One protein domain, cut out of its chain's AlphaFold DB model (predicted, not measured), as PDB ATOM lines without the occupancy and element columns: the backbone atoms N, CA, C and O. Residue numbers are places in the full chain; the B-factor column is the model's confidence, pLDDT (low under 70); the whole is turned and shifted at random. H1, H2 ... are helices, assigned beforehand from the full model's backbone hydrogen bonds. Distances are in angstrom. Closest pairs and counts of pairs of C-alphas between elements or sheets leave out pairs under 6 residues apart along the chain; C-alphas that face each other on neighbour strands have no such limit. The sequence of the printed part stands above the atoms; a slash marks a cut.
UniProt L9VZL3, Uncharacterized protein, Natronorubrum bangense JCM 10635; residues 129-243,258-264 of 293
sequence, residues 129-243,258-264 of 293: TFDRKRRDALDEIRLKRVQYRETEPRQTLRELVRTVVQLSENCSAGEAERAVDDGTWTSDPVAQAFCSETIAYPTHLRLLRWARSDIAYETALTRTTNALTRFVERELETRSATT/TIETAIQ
ATOM      1  N   THR A 129     -21.210 -20.418  37.824       84.56
ATOM      2  CA  THR A 129     -21.383 -21.367  36.715       84.56
ATOM      3  C   THR A 129     -22.833 -21.830  36.609       84.56
ATOM      4  O   THR A 129     -23.398 -21.812  35.516       84.56
ATOM      5  N   PHE A 130     -23.463 -22.196  37.727       86.12
ATOM      6  CA  PHE A 130     -24.873 -22.588  37.736       86.12
ATOM      7  C   PHE A 130     -25.786 -21.417  37.400       86.12
ATOM      8  O   PHE A 130     -26.712 -21.574  36.614       86.12
ATOM      9  N   ASP A 131     -25.499 -20.230  37.927       88.12
ATOM     10  CA  ASP A 131     -26.284 -19.032  37.650       88.12
ATOM     11  C   ASP A 131     -26.241 -18.619  36.182       88.12
ATOM     12  O   ASP A 131     -27.210 -18.066  35.653       88.12
ATOM     13  N   ARG A 132     -25.131 -18.888  35.495       88.75
ATOM     14  CA  ARG A 132     -25.033 -18.718  34.045       88.75
ATOM     15  C   ARG A 132     -25.898 -19.744  33.316       88.75
ATOM     16  O   ARG A 132     -26.796 -19.340  32.588       88.75
ATOM     17  N   LYS A 133     -25.734 -21.034  33.628       91.38
ATOM     18  CA  LYS A 133     -26.542 -22.128  33.057       91.38
ATOM     19  C   LYS A 133     -28.043 -21.933  33.293       91.38
ATOM     20  O   LYS A 133     -28.857 -22.204  32.418       91.38
ATOM     21  N   ARG A 134     -28.424 -21.422  34.468       92.94
ATOM     22  CA  ARG A 134     -29.802 -21.056  34.816       92.94
ATOM     23  C   ARG A 134     -30.338 -19.963  33.898       92.94
ATOM     24  O   ARG A 134     -31.453 -20.101  33.403       92.94
ATOM     25  N   ARG A 135     -29.573 -18.887  33.686       93.00
ATOM     26  CA  ARG A 135     -29.966 -17.785  32.792       93.00
ATOM     27  C   ARG A 135     -30.097 -18.258  31.347       93.00
ATOM     28  O   ARG A 135     -31.122 -17.984  30.731       93.00
ATOM     29  N   ASP A 136     -29.130 -19.034  30.865       92.19
ATOM     30  CA  ASP A 136     -29.143 -19.581  29.505       92.19
ATOM     31  C   ASP A 136     -30.370 -20.490  29.293       92.19
ATOM     32  O   ASP A 136     -31.125 -20.313  28.336       92.19
ATOM     33  N   ALA A 137     -30.663 -21.380  30.251       92.06
ATOM     34  CA  ALA A 137     -31.847 -22.239  30.209       92.06
ATOM     35  C   ALA A 137     -33.167 -21.444  30.211       92.06
ATOM     36  O   ALA A 137     -34.106 -21.801  29.496       92.06
ATOM     37  N   LEU A 138     -33.262 -20.361  30.993       91.44
ATOM     38  CA  LEU A 138     -34.448 -19.495  31.015       91.44
ATOM     39  C   LEU A 138     -34.686 -18.824  29.657       91.44
ATOM     40  O   LEU A 138     -35.826 -18.789  29.181       91.44
ATOM     41  N   ASP A 139     -33.625 -18.336  29.015       91.25
ATOM     42  CA  ASP A 139     -33.707 -17.733  27.687       91.25
ATOM     43  C   ASP A 139     -34.120 -18.767  26.624       91.25
ATOM     44  O   ASP A 139     -35.011 -18.507  25.808       91.25
ATOM     45  N   GLU A 140     -33.564 -19.979  26.667       90.69
ATOM     46  CA  GLU A 140     -33.927 -21.067  25.750       90.69
ATOM     47  C   GLU A 140     -35.377 -21.539  25.916       90.69
ATOM     48  O   GLU A 140     -36.088 -21.737  24.920       90.69
ATOM     49  N   ILE A 141     -35.846 -21.670  27.160       89.31
ATOM     50  CA  ILE A 141     -37.236 -22.016  27.488       89.31
ATOM     51  C   ILE A 141     -38.191 -20.937  26.986       89.31
ATOM     52  O   ILE A 141     -39.243 -21.248  26.416       89.31
ATOM     53  N   ARG A 142     -37.845 -19.660  27.181       87.06
ATOM     54  CA  ARG A 142     -38.654 -18.533  26.710       87.06
ATOM     55  C   ARG A 142     -38.782 -18.535  25.189       87.06
ATOM     56  O   ARG A 142     -39.852 -18.231  24.660       87.06
ATOM     57  N   LEU A 143     -37.717 -18.925  24.492       87.12
ATOM     58  CA  LEU A 143     -37.686 -19.085  23.039       87.12
ATOM     59  C   LEU A 143     -38.276 -20.424  22.556       87.12
ATOM     60  O   LEU A 143     -38.281 -20.671  21.351       87.12
ATOM     61  N   LYS A 144     -38.792 -21.269  23.465       86.12
ATOM     62  CA  LYS A 144     -39.349 -22.608  23.190       86.12
ATOM     63  C   LYS A 144     -38.388 -23.529  22.426       86.12
ATOM     64  O   LYS A 144     -38.828 -24.371  21.648       86.12
ATOM     65  N   ARG A 145     -37.081 -23.355  22.631       80.38
ATOM     66  CA  ARG A 145     -36.042 -24.144  21.952       80.38
ATOM     67  C   ARG A 145     -35.758 -25.466  22.653       80.38
ATOM     68  O   ARG A 145     -35.381 -26.423  21.992       80.38
ATOM     69  N   VAL A 146     -35.956 -25.498  23.967       90.31
ATOM     70  CA  VAL A 146     -35.590 -26.619  24.835       90.31
ATOM     71  C   VAL A 146     -36.753 -26.967  25.757       90.31
ATOM     72  O   VAL A 146     -37.485 -26.091  26.234       90.31
ATOM     73  N   GLN A 147     -36.949 -28.263  25.996       88.00
ATOM     74  CA  GLN A 147     -37.887 -28.742  27.007       88.00
ATOM     75  C   GLN A 147     -37.235 -28.697  28.390       88.00
ATOM     76  O   GLN A 147     -36.040 -28.933  28.517       88.00
ATOM     77  N   TYR A 148     -38.020 -28.499  29.456       87.31
ATOM     78  CA  TYR A 148     -37.492 -28.453  30.834       87.31
ATOM     79  C   TYR A 148     -36.562 -29.627  31.144       87.31
ATOM     80  O   TYR A 148     -35.535 -29.453  31.796       87.31
ATOM     81  N   ARG A 149     -36.914 -30.816  30.647       88.44
ATOM     82  CA  ARG A 149     -36.183 -32.049  30.919       88.44
ATOM     83  C   ARG A 149     -34.749 -32.078  30.387       88.44
ATOM     84  O   ARG A 149     -33.898 -32.748  30.960       88.44
ATOM     85  N   GLU A 150     -34.507 -31.336  29.315       91.00
ATOM     86  CA  GLU A 150     -33.237 -31.269  28.590       91.00
ATOM     87  C   GLU A 150     -32.339 -30.142  29.113       91.00
ATOM     88  O   GLU A 150     -31.196 -30.024  28.690       91.00
ATOM     89  N   THR A 151     -32.836 -29.323  30.045       93.94
ATOM     90  CA  THR A 151     -32.049 -28.223  30.602       93.94
ATOM     91  C   THR A 151     -30.962 -28.733  31.539       93.94
ATOM     92  O   THR A 151     -31.202 -29.554  32.428       93.94
ATOM     93  N   GLU A 152     -29.761 -28.184  31.372       93.19
ATOM     94  CA  GLU A 152     -28.610 -28.543  32.191       93.19
ATOM     95  C   GLU A 152     -28.864 -28.311  33.696       93.19
ATOM     96  O   GLU A 152     -28.650 -29.250  34.461       93.19
ATOM     97  N   PRO A 153     -29.426 -27.168  34.161       94.38
ATOM     98  CA  PRO A 153     -29.702 -26.969  35.586       94.38
ATOM     99  C   PRO A 153     -30.608 -28.038  36.205       94.38
ATOM    100  O   PRO A 153     -30.381 -28.443  37.344       94.38
ATOM    101  N   ARG A 154     -31.619 -28.521  35.467       94.75
ATOM    102  CA  ARG A 154     -32.479 -29.613  35.941       94.75
ATOM    103  C   ARG A 154     -31.695 -30.915  36.059       94.75
ATOM    104  O   ARG A 154     -31.830 -31.592  37.072       94.75
ATOM    105  N   GLN A 155     -30.906 -31.272  35.046       94.56
ATOM    106  CA  GLN A 155     -30.109 -32.505  35.054       94.56
ATOM    107  C   GLN A 155     -29.112 -32.508  36.212       94.56
ATOM    108  O   GLN A 155     -29.041 -33.479  36.960       94.56
ATOM    109  N   THR A 156     -28.418 -31.388  36.412       92.81
ATOM    110  CA  THR A 156     -27.496 -31.191  37.530       92.81
ATOM    111  C   THR A 156     -28.196 -31.355  38.878       92.81
ATOM    112  O   THR A 156     -27.689 -32.045  39.760       92.81
ATOM    113  N   LEU A 157     -29.386 -30.768  39.039       94.62
ATOM    114  CA  LEU A 157     -30.131 -30.861  40.290       94.62
ATOM    115  C   LEU A 157     -30.689 -32.271  40.529       94.62
ATOM    116  O   LEU A 157     -30.623 -32.760  41.651       94.62
ATOM    117  N   ARG A 158     -31.184 -32.951  39.486       95.88
ATOM    118  CA  ARG A 158     -31.631 -34.352  39.570       95.88
ATOM    119  C   ARG A 158     -30.484 -35.272  39.985       95.88
ATOM    120  O   ARG A 158     -30.679 -36.111  40.858       95.88
ATOM    121  N   GLU A 159     -29.304 -35.095  39.394       94.69
ATOM    122  CA  GLU A 159     -28.113 -35.868  39.751       94.69
ATOM    123  C   GLU A 159     -27.715 -35.639  41.210       94.69
ATOM    124  O   GLU A 159     -27.512 -36.593  41.953       94.69
ATOM    125  N   LEU A 160     -27.698 -34.378  41.648       94.50
ATOM    126  CA  LEU A 160     -27.374 -34.034  43.028       94.50
ATOM    127  C   LEU A 160     -28.360 -34.656  44.026       94.50
ATOM    128  O   LEU A 160     -27.936 -35.229  45.027       94.50
ATOM    129  N   VAL A 161     -29.667 -34.588  43.745       96.50
ATOM    130  CA  VAL A 161     -30.688 -35.248  44.573       96.50
ATOM    131  C   VAL A 161     -30.432 -36.757  44.618       96.50
ATOM    132  O   VAL A 161     -30.441 -37.329  45.703       96.50
ATOM    133  N   ARG A 162     -30.141 -37.399  43.479       96.88
ATOM    134  CA  ARG A 162     -29.823 -38.835  43.425       96.88
ATOM    135  C   ARG A 162     -28.636 -39.186  44.318       96.88
ATOM    136  O   ARG A 162     -28.741 -40.118  45.110       96.88
ATOM    137  N   THR A 163     -27.534 -38.440  44.230       94.06
ATOM    138  CA  THR A 163     -26.344 -38.674  45.064       94.06
ATOM    139  C   THR A 163     -26.647 -38.502  46.550       94.06
ATOM    140  O   THR A 163     -26.223 -39.315  47.371       94.06
ATOM    141  N   VAL A 164     -27.403 -37.461  46.904       94.31
ATOM    142  CA  VAL A 164     -27.768 -37.177  48.294       94.31
ATOM    143  C   VAL A 164     -28.686 -38.265  48.855       94.31
ATOM    144  O   VAL A 164     -28.421 -38.759  49.947       94.31
ATOM    145  N   VAL A 165     -29.697 -38.705  48.099       96.31
ATOM    146  CA  VAL A 165     -30.579 -39.817  48.491       96.31
ATOM    147  C   VAL A 165     -29.768 -41.095  48.688       96.31
ATOM    148  O   VAL A 165     -29.849 -41.708  49.752       96.31
ATOM    149  N   GLN A 166     -28.906 -41.434  47.726       95.19
ATOM    150  CA  GLN A 166     -28.039 -42.609  47.793       95.19
ATOM    151  C   GLN A 166     -27.189 -42.631  49.071       95.19
ATOM    152  O   GLN A 166     -27.097 -43.657  49.743       95.19
ATOM    153  N   LEU A 167     -26.585 -41.492  49.426       91.62
ATOM    154  CA  LEU A 167     -25.740 -41.370  50.613       91.62
ATOM    155  C   LEU A 167     -26.544 -41.321  51.922       91.62
ATOM    156  O   LEU A 167     -26.063 -41.789  52.957       91.62
ATOM    157  N   SER A 168     -27.739 -40.727  51.896       93.19
ATOM    158  CA  SER A 168     -28.609 -40.617  53.072       93.19
ATOM    159  C   SER A 168     -29.157 -41.979  53.498       93.19
ATOM    160  O   SER A 168     -28.969 -42.370  54.648       93.19
ATOM    161  N   GLU A 169     -29.713 -42.735  52.547       92.62
ATOM    162  CA  GLU A 169     -30.360 -44.030  52.776       92.62
ATOM    163  C   GLU A 169     -29.387 -45.214  52.669       92.62
ATOM    164  O   GLU A 169     -29.767 -46.353  52.934       92.62
ATOM    165  N   ASN A 170     -28.128 -44.959  52.284       93.38
ATOM    166  CA  ASN A 170     -27.114 -45.981  52.013       93.38
ATOM    167  C   ASN A 170     -27.617 -47.058  51.028       93.38
ATOM    168  O   ASN A 170     -27.400 -48.258  51.216       93.38
ATOM    169  N   CYS A 171     -28.333 -46.620  49.992       95.56
ATOM    170  CA  CYS A 171     -28.965 -47.491  49.008       95.56
ATOM    171  C   CYS A 171     -28.136 -47.596  47.718       95.56
ATOM    172  O   CYS A 171     -27.146 -46.889  47.499       95.56
ATOM    173  N   SER A 172     -28.510 -48.531  46.847       96.75
ATOM    174  CA  SER A 172     -27.890 -48.660  45.527       96.75
ATOM    175  C   SER A 172     -28.284 -47.500  44.604       96.75
ATOM    176  O   SER A 172     -29.339 -46.887  44.758       96.75
ATOM    177  N   ALA A 173     -27.478 -47.223  43.573       94.75
ATOM    178  CA  ALA A 173     -27.778 -46.157  42.610       94.75
ATOM    179  C   ALA A 173     -29.159 -46.319  41.935       94.75
ATOM    180  O   ALA A 173     -29.850 -45.330  41.704       94.75
ATOM    181  N   GLY A 174     -29.587 -47.559  41.668       96.88
ATOM    182  CA  GLY A 174     -30.907 -47.846  41.094       96.88
ATOM    183  C   GLY A 174     -32.065 -47.713  42.090       96.88
ATOM    184  O   GLY A 174     -33.201 -47.495  41.678       96.88
ATOM    185  N   GLU A 175     -31.813 -47.843  43.394       97.19
ATOM    186  CA  GLU A 175     -32.796 -47.515  44.438       97.19
ATOM    187  C   GLU A 175     -32.945 -46.010  44.593       97.19
ATOM    188  O   GLU A 175     -34.070 -45.519  44.603       97.19
ATOM    189  N   ALA A 176     -31.826 -45.282  44.617       96.88
ATOM    190  CA  ALA A 176     -31.831 -43.826  44.659       96.88
ATOM    191  C   ALA A 176     -32.540 -43.231  43.434       96.88
ATOM    192  O   ALA A 176     -33.353 -42.325  43.572       96.88
ATOM    193  N   GLU A 177     -32.288 -43.765  42.235       97.25
ATOM    194  CA  GLU A 177     -32.988 -43.336  41.021       97.25
ATOM    195  C   GLU A 177     -34.501 -43.560  41.120       97.25
ATOM    196  O   GLU A 177     -35.267 -42.635  40.853       97.25
ATOM    197  N   ARG A 178     -34.934 -44.733  41.604       97.31
ATOM    198  CA  ARG A 178     -36.356 -45.009  41.854       97.31
ATOM    199  C   ARG A 178     -36.957 -44.060  42.885       97.31
ATOM    200  O   ARG A 178     -38.029 -43.530  42.645       97.31
ATOM    201  N   ALA A 179     -36.266 -43.783  43.987       97.06
ATOM    202  CA  ALA A 179     -36.735 -42.834  44.993       97.06
ATOM    203  C   ALA A 179     -36.881 -41.404  44.432       97.06
ATOM    204  O   ALA A 179     -37.822 -40.681  44.774       97.06
ATOM    205  N   VAL A 180     -35.980 -40.992  43.533       97.69
ATOM    206  CA  VAL A 180     -36.065 -39.703  42.829       97.69
ATOM    207  C   VAL A 180     -37.223 -39.676  41.830       97.69
ATOM    208  O   VAL A 180     -37.957 -38.687  41.792       97.69
ATOM    209  N   ASP A 181     -37.417 -40.748  41.061       97.25
ATOM    210  CA  ASP A 181     -38.503 -40.869  40.085       97.25
ATOM    211  C   ASP A 181     -39.885 -40.989  40.732       97.25
ATOM    212  O   ASP A 181     -40.833 -40.356  40.265       97.25
ATOM    213  N   ASP A 182     -39.990 -41.722  41.835       97.38
ATOM    214  CA  ASP A 182     -41.218 -41.874  42.616       97.38
ATOM    215  C   ASP A 182     -41.490 -40.645  43.504       97.38
ATOM    216  O   ASP A 182     -42.576 -40.497  44.066       97.38
ATOM    217  N   GLY A 183     -40.516 -39.732  43.620       97.56
ATOM    218  CA  GLY A 183     -40.634 -38.496  44.391       97.56
ATOM    219  C   GLY A 183     -40.688 -38.708  45.906       97.56
ATOM    220  O   GLY A 183     -41.099 -37.803  46.630       97.56
ATOM    221  N   THR A 184     -40.280 -39.875  46.410       97.50
ATOM    222  CA  THR A 184     -40.362 -40.226  47.839       97.50
ATOM    223  C   THR A 184     -39.389 -39.430  48.708       97.50
ATOM    224  O   THR A 184     -39.639 -39.248  49.898       97.50
ATOM    225  N   TRP A 185     -38.326 -38.886  48.111       97.19
ATOM    226  CA  TRP A 185     -37.319 -38.068  48.793       97.19
ATOM    227  C   TRP A 185     -37.848 -36.714  49.306       97.19
ATOM    228  O   TRP A 185     -37.225 -36.081  50.159       97.19
ATOM    229  N   THR A 186     -38.991 -36.227  48.810       97.75
ATOM    230  CA  THR A 186     -39.547 -34.929  49.220       97.75
ATOM    231  C   THR A 186     -41.064 -34.935  49.303       97.75
ATOM    232  O   THR A 186     -41.740 -35.688  48.616       97.75
ATOM    233  N   SER A 187     -41.616 -34.049  50.131       97.44
ATOM    234  CA  SER A 187     -43.057 -33.806  50.236       97.44
ATOM    235  C   SER A 187     -43.538 -32.635  49.369       97.44
ATOM    236  O   SER A 187     -44.730 -32.333  49.368       97.44
ATOM    237  N   ASP A 188     -42.640 -31.921  48.675       98.25
ATOM    238  CA  ASP A 188     -43.025 -30.825  47.779       98.25
ATOM    239  C   ASP A 188     -43.428 -31.378  46.396       98.25
ATOM    240  O   ASP A 188     -42.554 -31.818  45.645       98.25
ATOM    241  N   PRO A 189     -44.713 -31.305  45.994       97.94
ATOM    242  CA  PRO A 189     -45.181 -31.887  44.735       97.94
ATOM    243  C   PRO A 189     -44.565 -31.232  43.492       97.94
ATOM    244  O   PRO A 189     -44.535 -31.836  42.420       97.94
ATOM    245  N   VAL A 190     -44.080 -29.990  43.600       97.88
ATOM    246  CA  VAL A 190     -43.374 -29.326  42.499       97.88
ATOM    247  C   VAL A 190     -41.968 -29.893  42.356       97.88
ATOM    248  O   VAL A 190     -41.555 -30.167  41.235       97.88
ATOM    249  N   ALA A 191     -41.259 -30.100  43.467       97.94
ATOM    250  CA  ALA A 191     -39.923 -30.694  43.449       97.94
ATOM    251  C   ALA A 191     -39.960 -32.155  42.973       97.94
ATOM    252  O   ALA A 191     -39.132 -32.550  42.153       97.94
ATOM    253  N   GLN A 192     -40.973 -32.921  43.400       98.12
ATOM    254  CA  GLN A 192     -41.238 -34.274  42.896       98.12
ATOM    255  C   GLN A 192     -41.372 -34.283  41.369       98.12
ATOM    256  O   GLN A 192     -40.615 -34.965  40.688       98.12
ATOM    257  N   ALA A 193     -42.287 -33.478  40.821       97.62
ATOM    258  CA  ALA A 193     -42.522 -33.401  39.378       97.62
ATOM    259  C   ALA A 193     -41.340 -32.805  38.591       97.62
ATOM    260  O   ALA A 193     -41.185 -33.077  37.402       97.62
ATOM    261  N   PHE A 194     -40.522 -31.959  39.221       97.25
ATOM    262  CA  PHE A 194     -39.345 -31.379  38.578       97.25
ATOM    263  C   PHE A 194     -38.232 -32.404  38.404       97.25
ATOM    264  O   PHE A 194     -37.637 -32.486  37.324       97.25
ATOM    265  N   CYS A 195     -37.982 -33.199  39.445       97.12
ATOM    266  CA  CYS A 195     -36.970 -34.238  39.415       97.12
ATOM    267  C   CYS A 195     -37.440 -35.498  38.700       97.12
ATOM    268  O   CYS A 195     -36.601 -36.094  38.051       97.12
ATOM    269  N   SER A 196     -38.718 -35.874  38.757       96.06
ATOM    270  CA  SER A 196     -39.268 -37.092  38.142       96.06
ATOM    271  C   SER A 196     -39.539 -36.952  36.634       96.06
ATOM    272  O   SER A 196     -39.757 -35.851  36.122       96.06
ATOM    273  N   GLU A 197     -39.544 -38.079  35.917       92.62
ATOM    274  CA  GLU A 197     -40.046 -38.182  34.533       92.62
ATOM    275  C   GLU A 197     -41.524 -38.618  34.460       92.62
ATOM    276  O   GLU A 197     -42.187 -38.419  33.440       92.62
ATOM    277  N   THR A 198     -42.062 -39.212  35.529       94.25
ATOM    278  CA  THR A 198     -43.396 -39.838  35.551       94.25
ATOM    279  C   THR A 198     -44.435 -38.991  36.284       94.25
ATOM    280  O   THR A 198     -45.625 -39.050  35.960       94.25
ATOM    281  N   ILE A 199     -44.007 -38.168  37.244       97.12
ATOM    282  CA  ILE A 199     -44.906 -37.353  38.064       97.12
ATOM    283  C   ILE A 199     -45.319 -36.089  37.305       97.12
ATOM    284  O   ILE A 199     -44.508 -35.251  36.911       97.12
ATOM    285  N   ALA A 200     -46.628 -35.918  37.131       96.31
ATOM    286  CA  ALA A 200     -47.179 -34.726  36.507       96.31
ATOM    287  C   ALA A 200     -47.127 -33.517  37.453       96.31
ATOM    288  O   ALA A 200     -47.501 -33.597  38.621       96.31
ATOM    289  N   TYR A 201     -46.770 -32.351  36.909       96.06
ATOM    290  CA  TYR A 201     -46.840 -31.094  37.654       96.06
ATOM    291  C   TYR A 201     -48.261 -30.784  38.157       96.06
ATOM    292  O   TYR A 201     -49.237 -31.036  37.436       96.06
ATOM    293  N   PRO A 202     -48.388 -30.119  39.323       96.62
ATOM    294  CA  PRO A 202     -49.657 -29.578  39.796       96.62
ATOM    295  C   PRO A 202     -50.370 -28.712  38.745       96.62
ATOM    296  O   PRO A 202     -49.735 -27.995  37.968       96.62
ATOM    297  N   THR A 203     -51.706 -28.734  38.740       96.44
ATOM    298  CA  THR A 203     -52.542 -28.047  37.732       96.44
ATOM    299  C   THR A 203     -52.251 -26.552  37.621       96.44
ATOM    300  O   THR A 203     -52.148 -26.036  36.507       96.44
ATOM    301  N   HIS A 204     -52.040 -25.866  38.749       90.94
ATOM    302  CA  HIS A 204     -51.691 -24.444  38.768       90.94
ATOM    303  C   HIS A 204     -50.360 -24.169  38.051       90.94
ATOM    304  O   HIS A 204     -50.268 -23.219  37.277       90.94
ATOM    305  N   LEU A 205     -49.354 -25.032  38.231       93.94
ATOM    306  CA  LEU A 205     -48.059 -24.874  37.573       93.94
ATOM    307  C   LEU A 205     -48.125 -25.272  36.096       93.94
ATOM    308  O   LEU A 205     -47.431 -24.685  35.276       93.94
ATOM    309  N   ARG A 206     -49.003 -26.212  35.718       95.00
ATOM    310  CA  ARG A 206     -49.282 -26.523  34.304       95.00
ATOM    311  C   ARG A 206     -49.897 -25.325  33.580       95.00
ATOM    312  O   ARG A 206     -49.484 -25.030  32.460       95.00
ATOM    313  N   LEU A 207     -50.843 -24.636  34.221       92.88
ATOM    314  CA  LEU A 207     -51.444 -23.411  33.691       92.88
ATOM    315  C   LEU A 207     -50.416 -22.277  33.625       92.88
ATOM    316  O   LEU A 207     -50.293 -21.620  32.592       92.88
ATOM    317  N   LEU A 208     -49.625 -22.099  34.688       90.69
ATOM    318  CA  LEU A 208     -48.550 -21.111  34.710       90.69
ATOM    319  C   LEU A 208     -47.519 -21.392  33.618       90.69
ATOM    320  O   LEU A 208     -47.136 -20.476  32.912       90.69
ATOM    321  N   ARG A 209     -47.134 -22.652  33.401       92.19
ATOM    322  CA  ARG A 209     -46.202 -23.049  32.337       92.19
ATOM    323  C   ARG A 209     -46.731 -22.728  30.944       92.19
ATOM    324  O   ARG A 209     -45.946 -22.394  30.063       92.19
ATOM    325  N   TRP A 210     -48.044 -22.831  30.736       91.38
ATOM    326  CA  TRP A 210     -48.676 -22.437  29.479       91.38
ATOM    327  C   TRP A 210     -48.651 -20.913  29.274       91.38
ATOM    328  O   TRP A 210     -48.363 -20.461  28.168       91.38
ATOM    329  N   ALA A 211     -48.894 -20.126  30.329       92.94
ATOM    330  CA  ALA A 211     -48.935 -18.663  30.255       92.94
ATOM    331  C   ALA A 211     -47.545 -17.991  30.287       92.94
ATOM    332  O   ALA A 211     -47.300 -17.018  29.574       92.94
ATOM    333  N   ARG A 212     -46.649 -18.488  31.144       90.94
ATOM    334  CA  ARG A 212     -45.324 -17.958  31.508       90.94
ATOM    335  C   ARG A 212     -44.370 -19.112  31.841       90.94
ATOM    336  O   ARG A 212     -44.150 -19.459  33.004       90.94
ATOM    337  N   SER A 213     -43.822 -19.740  30.799       91.81
ATOM    338  CA  SER A 213     -42.903 -20.881  30.927       91.81
ATOM    339  C   SER A 213     -41.590 -20.533  31.633       91.81
ATOM    340  O   SER A 213     -41.001 -21.409  32.257       91.81
ATOM    341  N   ASP A 214     -41.155 -19.277  31.566       88.25
ATOM    342  CA  ASP A 214     -40.010 -18.731  32.294       88.25
ATOM    343  C   ASP A 214     -40.241 -18.788  33.812       88.25
ATOM    344  O   ASP A 214     -39.494 -19.441  34.541       88.25
ATOM    345  N   ILE A 215     -41.346 -18.198  34.272       92.12
ATOM    346  CA  ILE A 215     -41.685 -18.107  35.699       92.12
ATOM    347  C   ILE A 215     -41.971 -19.495  36.283       92.12
ATOM    348  O   ILE A 215     -41.546 -19.806  37.396       92.12
ATOM    349  N   ALA A 216     -42.673 -20.356  35.540       94.12
ATOM    350  CA  ALA A 216     -42.954 -21.719  35.987       94.12
ATOM    351  C   ALA A 216     -41.675 -22.555  36.162       94.12
ATOM    352  O   ALA A 216     -41.599 -23.346  37.102       94.12
ATOM    353  N   TYR A 217     -40.676 -22.362  35.294       95.44
ATOM    354  CA  TYR A 217     -39.395 -23.059  35.390       95.44
ATOM    355  C   TYR A 217     -38.599 -22.579  36.599       95.44
ATOM    356  O   TYR A 217     -38.159 -23.395  37.403       95.44
ATOM    357  N   GLU A 218     -38.472 -21.260  36.763       95.12
ATOM    358  CA  GLU A 218     -37.774 -20.665  37.904       95.12
ATOM    359  C   GLU A 218     -38.409 -21.093  39.230       95.12
ATOM    360  O   GLU A 218     -37.715 -21.540  40.139       95.12
ATOM    361  N   THR A 219     -39.745 -21.079  39.302       95.25
ATOM    362  CA  THR A 219     -40.487 -21.565  40.472       95.25
ATOM    363  C   THR A 219     -40.153 -23.025  40.777       95.25
ATOM    364  O   THR A 219     -39.921 -23.373  41.934       95.25
ATOM    365  N   ALA A 220     -40.127 -23.891  39.762       96.75
ATOM    366  CA  ALA A 220     -39.832 -25.305  39.960       96.75
ATOM    367  C   ALA A 220     -38.382 -25.537  40.403       96.75
ATOM    368  O   ALA A 220     -38.145 -26.318  41.326       96.75
ATOM    369  N   LEU A 221     -37.433 -24.801  39.822       96.19
ATOM    370  CA  LEU A 221     -36.024 -24.845  40.198       96.19
ATOM    371  C   LEU A 221     -35.835 -24.419  41.661       96.19
ATOM    372  O   LEU A 221     -35.294 -25.183  42.455       96.19
ATOM    373  N   THR A 222     -36.366 -23.255  42.053       95.75
ATOM    374  CA  THR A 222     -36.279 -22.738  43.427       95.75
ATOM    375  C   THR A 222     -36.914 -23.687  44.438       95.75
ATOM    376  O   THR A 222     -36.338 -23.951  45.493       95.75
ATOM    377  N   ARG A 223     -38.098 -24.234  44.132       97.31
ATOM    378  CA  ARG A 223     -38.771 -25.180  45.033       97.31
ATOM    379  C   ARG A 223     -37.999 -26.483  45.185       97.31
ATOM    380  O   ARG A 223     -37.952 -27.016  46.289       97.31
ATOM    381  N   THR A 224     -37.350 -26.951  44.122       97.62
ATOM    382  CA  THR A 224     -36.508 -28.150  44.173       97.62
ATOM    383  C   THR A 224     -35.241 -27.912  44.989       97.62
ATOM    384  O   THR A 224     -34.934 -28.723  45.857       97.62
ATOM    385  N   THR A 225     -34.554 -26.782  44.799       96.25
ATOM    386  CA  THR A 225     -33.389 -26.418  45.622       96.25
ATOM    387  C   THR A 225     -33.767 -26.315  47.098       96.25
ATOM    388  O   THR A 225     -33.116 -26.927  47.937       96.25
ATOM    389  N   ASN A 226     -34.871 -25.634  47.424       96.81
ATOM    390  CA  ASN A 226     -35.353 -25.527  48.805       96.81
ATOM    391  C   ASN A 226     -35.742 -26.890  49.397       96.81
ATOM    392  O   ASN A 226     -35.514 -27.139  50.580       96.81
ATOM    393  N   ALA A 227     -36.352 -27.770  48.599       97.69
ATOM    394  CA  ALA A 227     -36.674 -29.128  49.017       97.69
ATOM    395  C   ALA A 227     -35.411 -29.943  49.322       97.69
ATOM    396  O   ALA A 227     -35.379 -30.639  50.333       97.69
ATOM    397  N   LEU A 228     -34.373 -29.819  48.491       96.31
ATOM    398  CA  LEU A 228     -33.082 -30.468  48.702       96.31
ATOM    399  C   LEU A 228     -32.378 -29.942  49.959       96.31
ATOM    400  O   LEU A 228     -31.914 -30.743  50.762       96.31
ATOM    401  N   THR A 229     -32.353 -28.625  50.177       94.62
ATOM    402  CA  THR A 229     -31.787 -28.030  51.400       94.62
ATOM    403  C   THR A 229     -32.466 -28.587  52.649       94.62
ATOM    404  O   THR A 229     -31.786 -29.106  53.528       94.62
ATOM    405  N   ARG A 230     -33.806 -28.598  52.686       95.12
ATOM    406  CA  ARG A 230     -34.567 -29.164  53.815       95.12
ATOM    407  C   ARG A 230     -34.336 -30.660  54.007       95.12
ATOM    408  O   ARG A 230     -34.418 -31.148  55.129       95.12
ATOM    409  N   PHE A 231     -34.125 -31.398  52.918       95.50
ATOM    410  CA  PHE A 231     -33.808 -32.820  52.988       95.50
ATOM    411  C   PHE A 231     -32.453 -33.032  53.671       95.50
ATOM    412  O   PHE A 231     -32.373 -33.764  54.651       95.50
ATOM    413  N   VAL A 232     -31.417 -32.316  53.223       93.62
ATOM    414  CA  VAL A 232     -30.070 -32.387  53.809       93.62
ATOM    415  C   VAL A 232     -30.069 -31.949  55.276       93.62
ATOM    416  O   VAL A 232     -29.462 -32.624  56.102       93.62
ATOM    417  N   GLU A 233     -30.771 -30.866  55.621       91.56
ATOM    418  CA  GLU A 233     -30.920 -30.392  57.008       91.56
ATOM    419  C   GLU A 233     -31.586 -31.440  57.915       91.56
ATOM    420  O   GLU A 233     -31.124 -31.683  59.027       91.56
ATOM    421  N   ARG A 234     -32.624 -32.130  57.434       94.62
ATOM    422  CA  ARG A 234     -33.284 -33.194  58.204       94.62
ATOM    423  C   ARG A 234     -32.372 -34.401  58.432       94.62
ATOM    424  O   ARG A 234     -32.363 -34.980  59.519       94.62
ATOM    425  N   GLU A 235     -31.611 -34.792  57.413       91.81
ATOM    426  CA  GLU A 235     -30.651 -35.898  57.512       91.81
ATOM    427  C   GLU A 235     -29.508 -35.568  58.477       91.81
ATOM    428  O   GLU A 235     -29.108 -36.403  59.292       91.81
ATOM    429  N   LEU A 236     -29.035 -34.322  58.437       88.88
ATOM    430  CA  LEU A 236     -28.100 -33.748  59.401       88.88
ATOM    431  C   LEU A 236     -28.597 -33.901  60.837       88.88
ATOM    432  O   LEU A 236     -27.914 -34.501  61.664       88.88
ATOM    433  N   GLU A 237     -29.802 -33.403  61.118       90.88
ATOM    434  CA  GLU A 237     -30.419 -33.458  62.446       90.88
ATOM    435  C   GLU A 237     -30.582 -34.901  62.940       90.88
ATOM    436  O   GLU A 237     -30.243 -35.217  64.084       90.88
ATOM    437  N   THR A 238     -31.037 -35.799  62.063       90.19
ATOM    438  CA  THR A 238     -31.253 -37.219  62.384       90.19
ATOM    439  C   THR A 238     -29.938 -37.921  62.739       90.19
ATOM    440  O   THR A 238     -29.866 -38.683  63.711       90.19
ATOM    441  N   ARG A 239     -28.860 -37.633  61.997       85.12
ATOM    442  CA  ARG A 239     -27.525 -38.187  62.270       85.12
ATOM    443  C   ARG A 239     -26.925 -37.606  63.545       85.12
ATOM    444  O   ARG A 239     -26.426 -38.373  64.362       85.12
ATOM    445  N   SER A 240     -27.039 -36.295  63.766       84.88
ATOM    446  CA  SER A 240     -26.589 -35.652  65.006       84.88
ATOM    447  C   SER A 240     -27.299 -36.214  66.242       84.88
ATOM    448  O   SER A 240     -26.642 -36.473  67.250       84.88
ATOM    449  N   ALA A 241     -28.608 -36.475  66.161       86.88
ATOM    450  CA  ALA A 241     -29.366 -37.102  67.245       86.88
ATOM    451  C   ALA A 241     -28.917 -38.549  67.516       86.88
ATOM    452  O   ALA A 241     -28.816 -38.960  68.671       86.88
ATOM    453  N   THR A 242     -28.601 -39.306  66.460       84.75
ATOM    454  CA  THR A 242     -28.098 -40.683  66.582       84.75
ATOM    455  C   THR A 242     -26.708 -40.714  67.220       84.75
ATOM    456  O   THR A 242     -26.472 -41.497  68.136       84.75
ATOM    457  N   THR A 243     -25.799 -39.828  66.798       77.25
ATOM    458  CA  THR A 243     -24.446 -39.723  67.367       77.25
ATOM    459  C   THR A 243     -24.469 -39.283  68.828       77.25
ATOM    460  O   THR A 243     -23.736 -39.845  69.627       77.25
ATOM    461  N   THR A 258     -17.888 -36.028  51.783       77.56
ATOM    462  CA  THR A 258     -18.439 -36.772  50.641       77.56
ATOM    463  C   THR A 258     -19.491 -35.952  49.890       77.56
ATOM    464  O   THR A 258     -19.461 -35.908  48.660       77.56
ATOM    465  N   ILE A 259     -20.398 -35.265  50.596       76.62
ATOM    466  CA  ILE A 259     -21.391 -34.386  49.957       76.62
ATOM    467  C   ILE A 259     -20.718 -33.175  49.331       76.62
ATOM    468  O   ILE A 259     -21.039 -32.832  48.200       76.62
ATOM    469  N   GLU A 260     -19.781 -32.536  50.023       77.25
ATOM    470  CA  GLU A 260     -19.049 -31.394  49.497       77.25
ATOM    471  C   GLU A 260     -18.244 -31.795  48.260       77.25
ATOM    472  O   GLU A 260     -18.292 -31.091  47.260       77.25
ATOM    473  N   THR A 261     -17.606 -32.968  48.265       79.06
ATOM    474  CA  THR A 261     -16.903 -33.516  47.096       79.06
ATOM    475  C   THR A 261     -17.871 -33.842  45.961       79.06
ATOM    476  O   THR A 261     -17.571 -33.553  44.806       79.06
ATOM    477  N   ALA A 262     -19.050 -34.394  46.255       73.31
ATOM    478  CA  ALA A 262     -20.076 -34.649  45.246       73.31
ATOM    479  C   ALA A 262     -20.604 -33.342  44.636       73.31
ATOM    480  O   ALA A 262     -20.662 -33.203  43.417       73.31
ATOM    481  N   ILE A 263     -20.911 -32.351  45.473       72.88
ATOM    482  CA  ILE A 263     -21.297 -30.992  45.082       72.88
ATOM    483  C   ILE A 263     -20.177 -30.387  44.225       72.88
ATOM    484  O   ILE A 263     -20.414 -29.993  43.089       72.88
ATOM    485  N   GLN A 264     -18.932 -30.377  44.689       75.62
ATOM    486  CA  GLN A 264     -17.798 -29.846  43.932       75.62
ATOM    487  C   GLN A 264     -17.540 -30.613  42.627       75.62
ATOM    488  O   GLN A 264     -17.187 -29.990  41.632       75.62
TER     489      GLN A 264
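Overview. This is residues 129 to 243 and 258 to 264 of the 293 residues of an uncharacterized protein of Natronorubrum bangense JCM 10635 (UniProt L9VZL3). One long helix, H6, runs the length of an elongated body, and H2 packs side by side with it and runs the same way. The short H4 crosses H6 and meets H2 end-on near Cys 195, and H3 crosses H2, while H1 and H5 pack on the first turns of H6 and the short H7 packs on H2. The printed part has 122 residues, with seven named helices in the order H1 to H7 and no named strand: the class is all helix, and the packing is mostly crossed, with 2 of 9 touching pairs at a shallow tilt. It is compact, with a radius of gyration of the C-alphas of 15.0 A and spans of 50 by 31 by 24 A.

Arrangement. H6, residues 213 to 243, is the longest helix. It touches H2, residues 152 to 169, with residues 221 to 235 alone; they run the same way at a shallow tilt of 18 degrees, and their closest C-alphas are those of Val 161 and Leu 228, 6.8 A apart. H4, residues 189 to 195, touches H6 about perpendicular at 85 degrees, closest at the C-alphas of Ala 191 and Thr 224, 4.3 A apart. H2 is the hub, touching five other helices. H4 also touches it, about perpendicular at 76 degrees, with the C-alphas of Arg 158 and Cys 195 closest at 5.3 A. H3, residues 173 to 181, touches H2 at a steep tilt of 61 degrees, opposite ways, with the C-alphas of Gln 166 and Ala 176 closest at 5.1 A. H3 and H4 form a helical hairpin, with the C-alphas of Val 180 and Cys 195 closest at 6.5 A. H5, residues 203 to 211, and H6 form another, with the C-alphas of Arg 209 and Ala 216 closest at 5.1 A. H1, residues 129 to 142, touches H6 with residues 138 to 142 alone, closest at the C-alphas of Arg 142 and Asp 214, 5.7 A apart. H1 also touches H2, with the C-alphas of Arg 134 and Pro 153 closest at 6.0 A. H7, residues 258 to 264, touches H2 at a shallow tilt of 7 degrees, opposite ways, with the C-alphas of Leu 160 and Ile 263 closest at 7.1 A. H1 and H5 are apart. In H1, H2, H3, H4, H5, H6 and H7 every O i to N i+4 pair is within hydrogen-bond range.

Along the chain. H6 is 45.0 A from first to last C-alpha, from C-alpha 213 at (-42.903, -20.881, 30.927) to C-alpha 243 at (-24.446, -39.723, 67.367). H2 is 25.8 A long and H1 20.2 A, with C-alpha 129 at (-21.383, -21.367, 36.715).

Size, cuts and confidence. The C-alphas farthest apart are those of Leu 143 and Thr 243, 50.7 A. Residues 244 to 257 are not printed, and C-alphas 243 and 258 are 18.0 A apart across this cut. Of the links that are printed whole, none is long. The mean pLDDT of the printed part is 92.4, that of H7 is 76, and no printed residue is under 70.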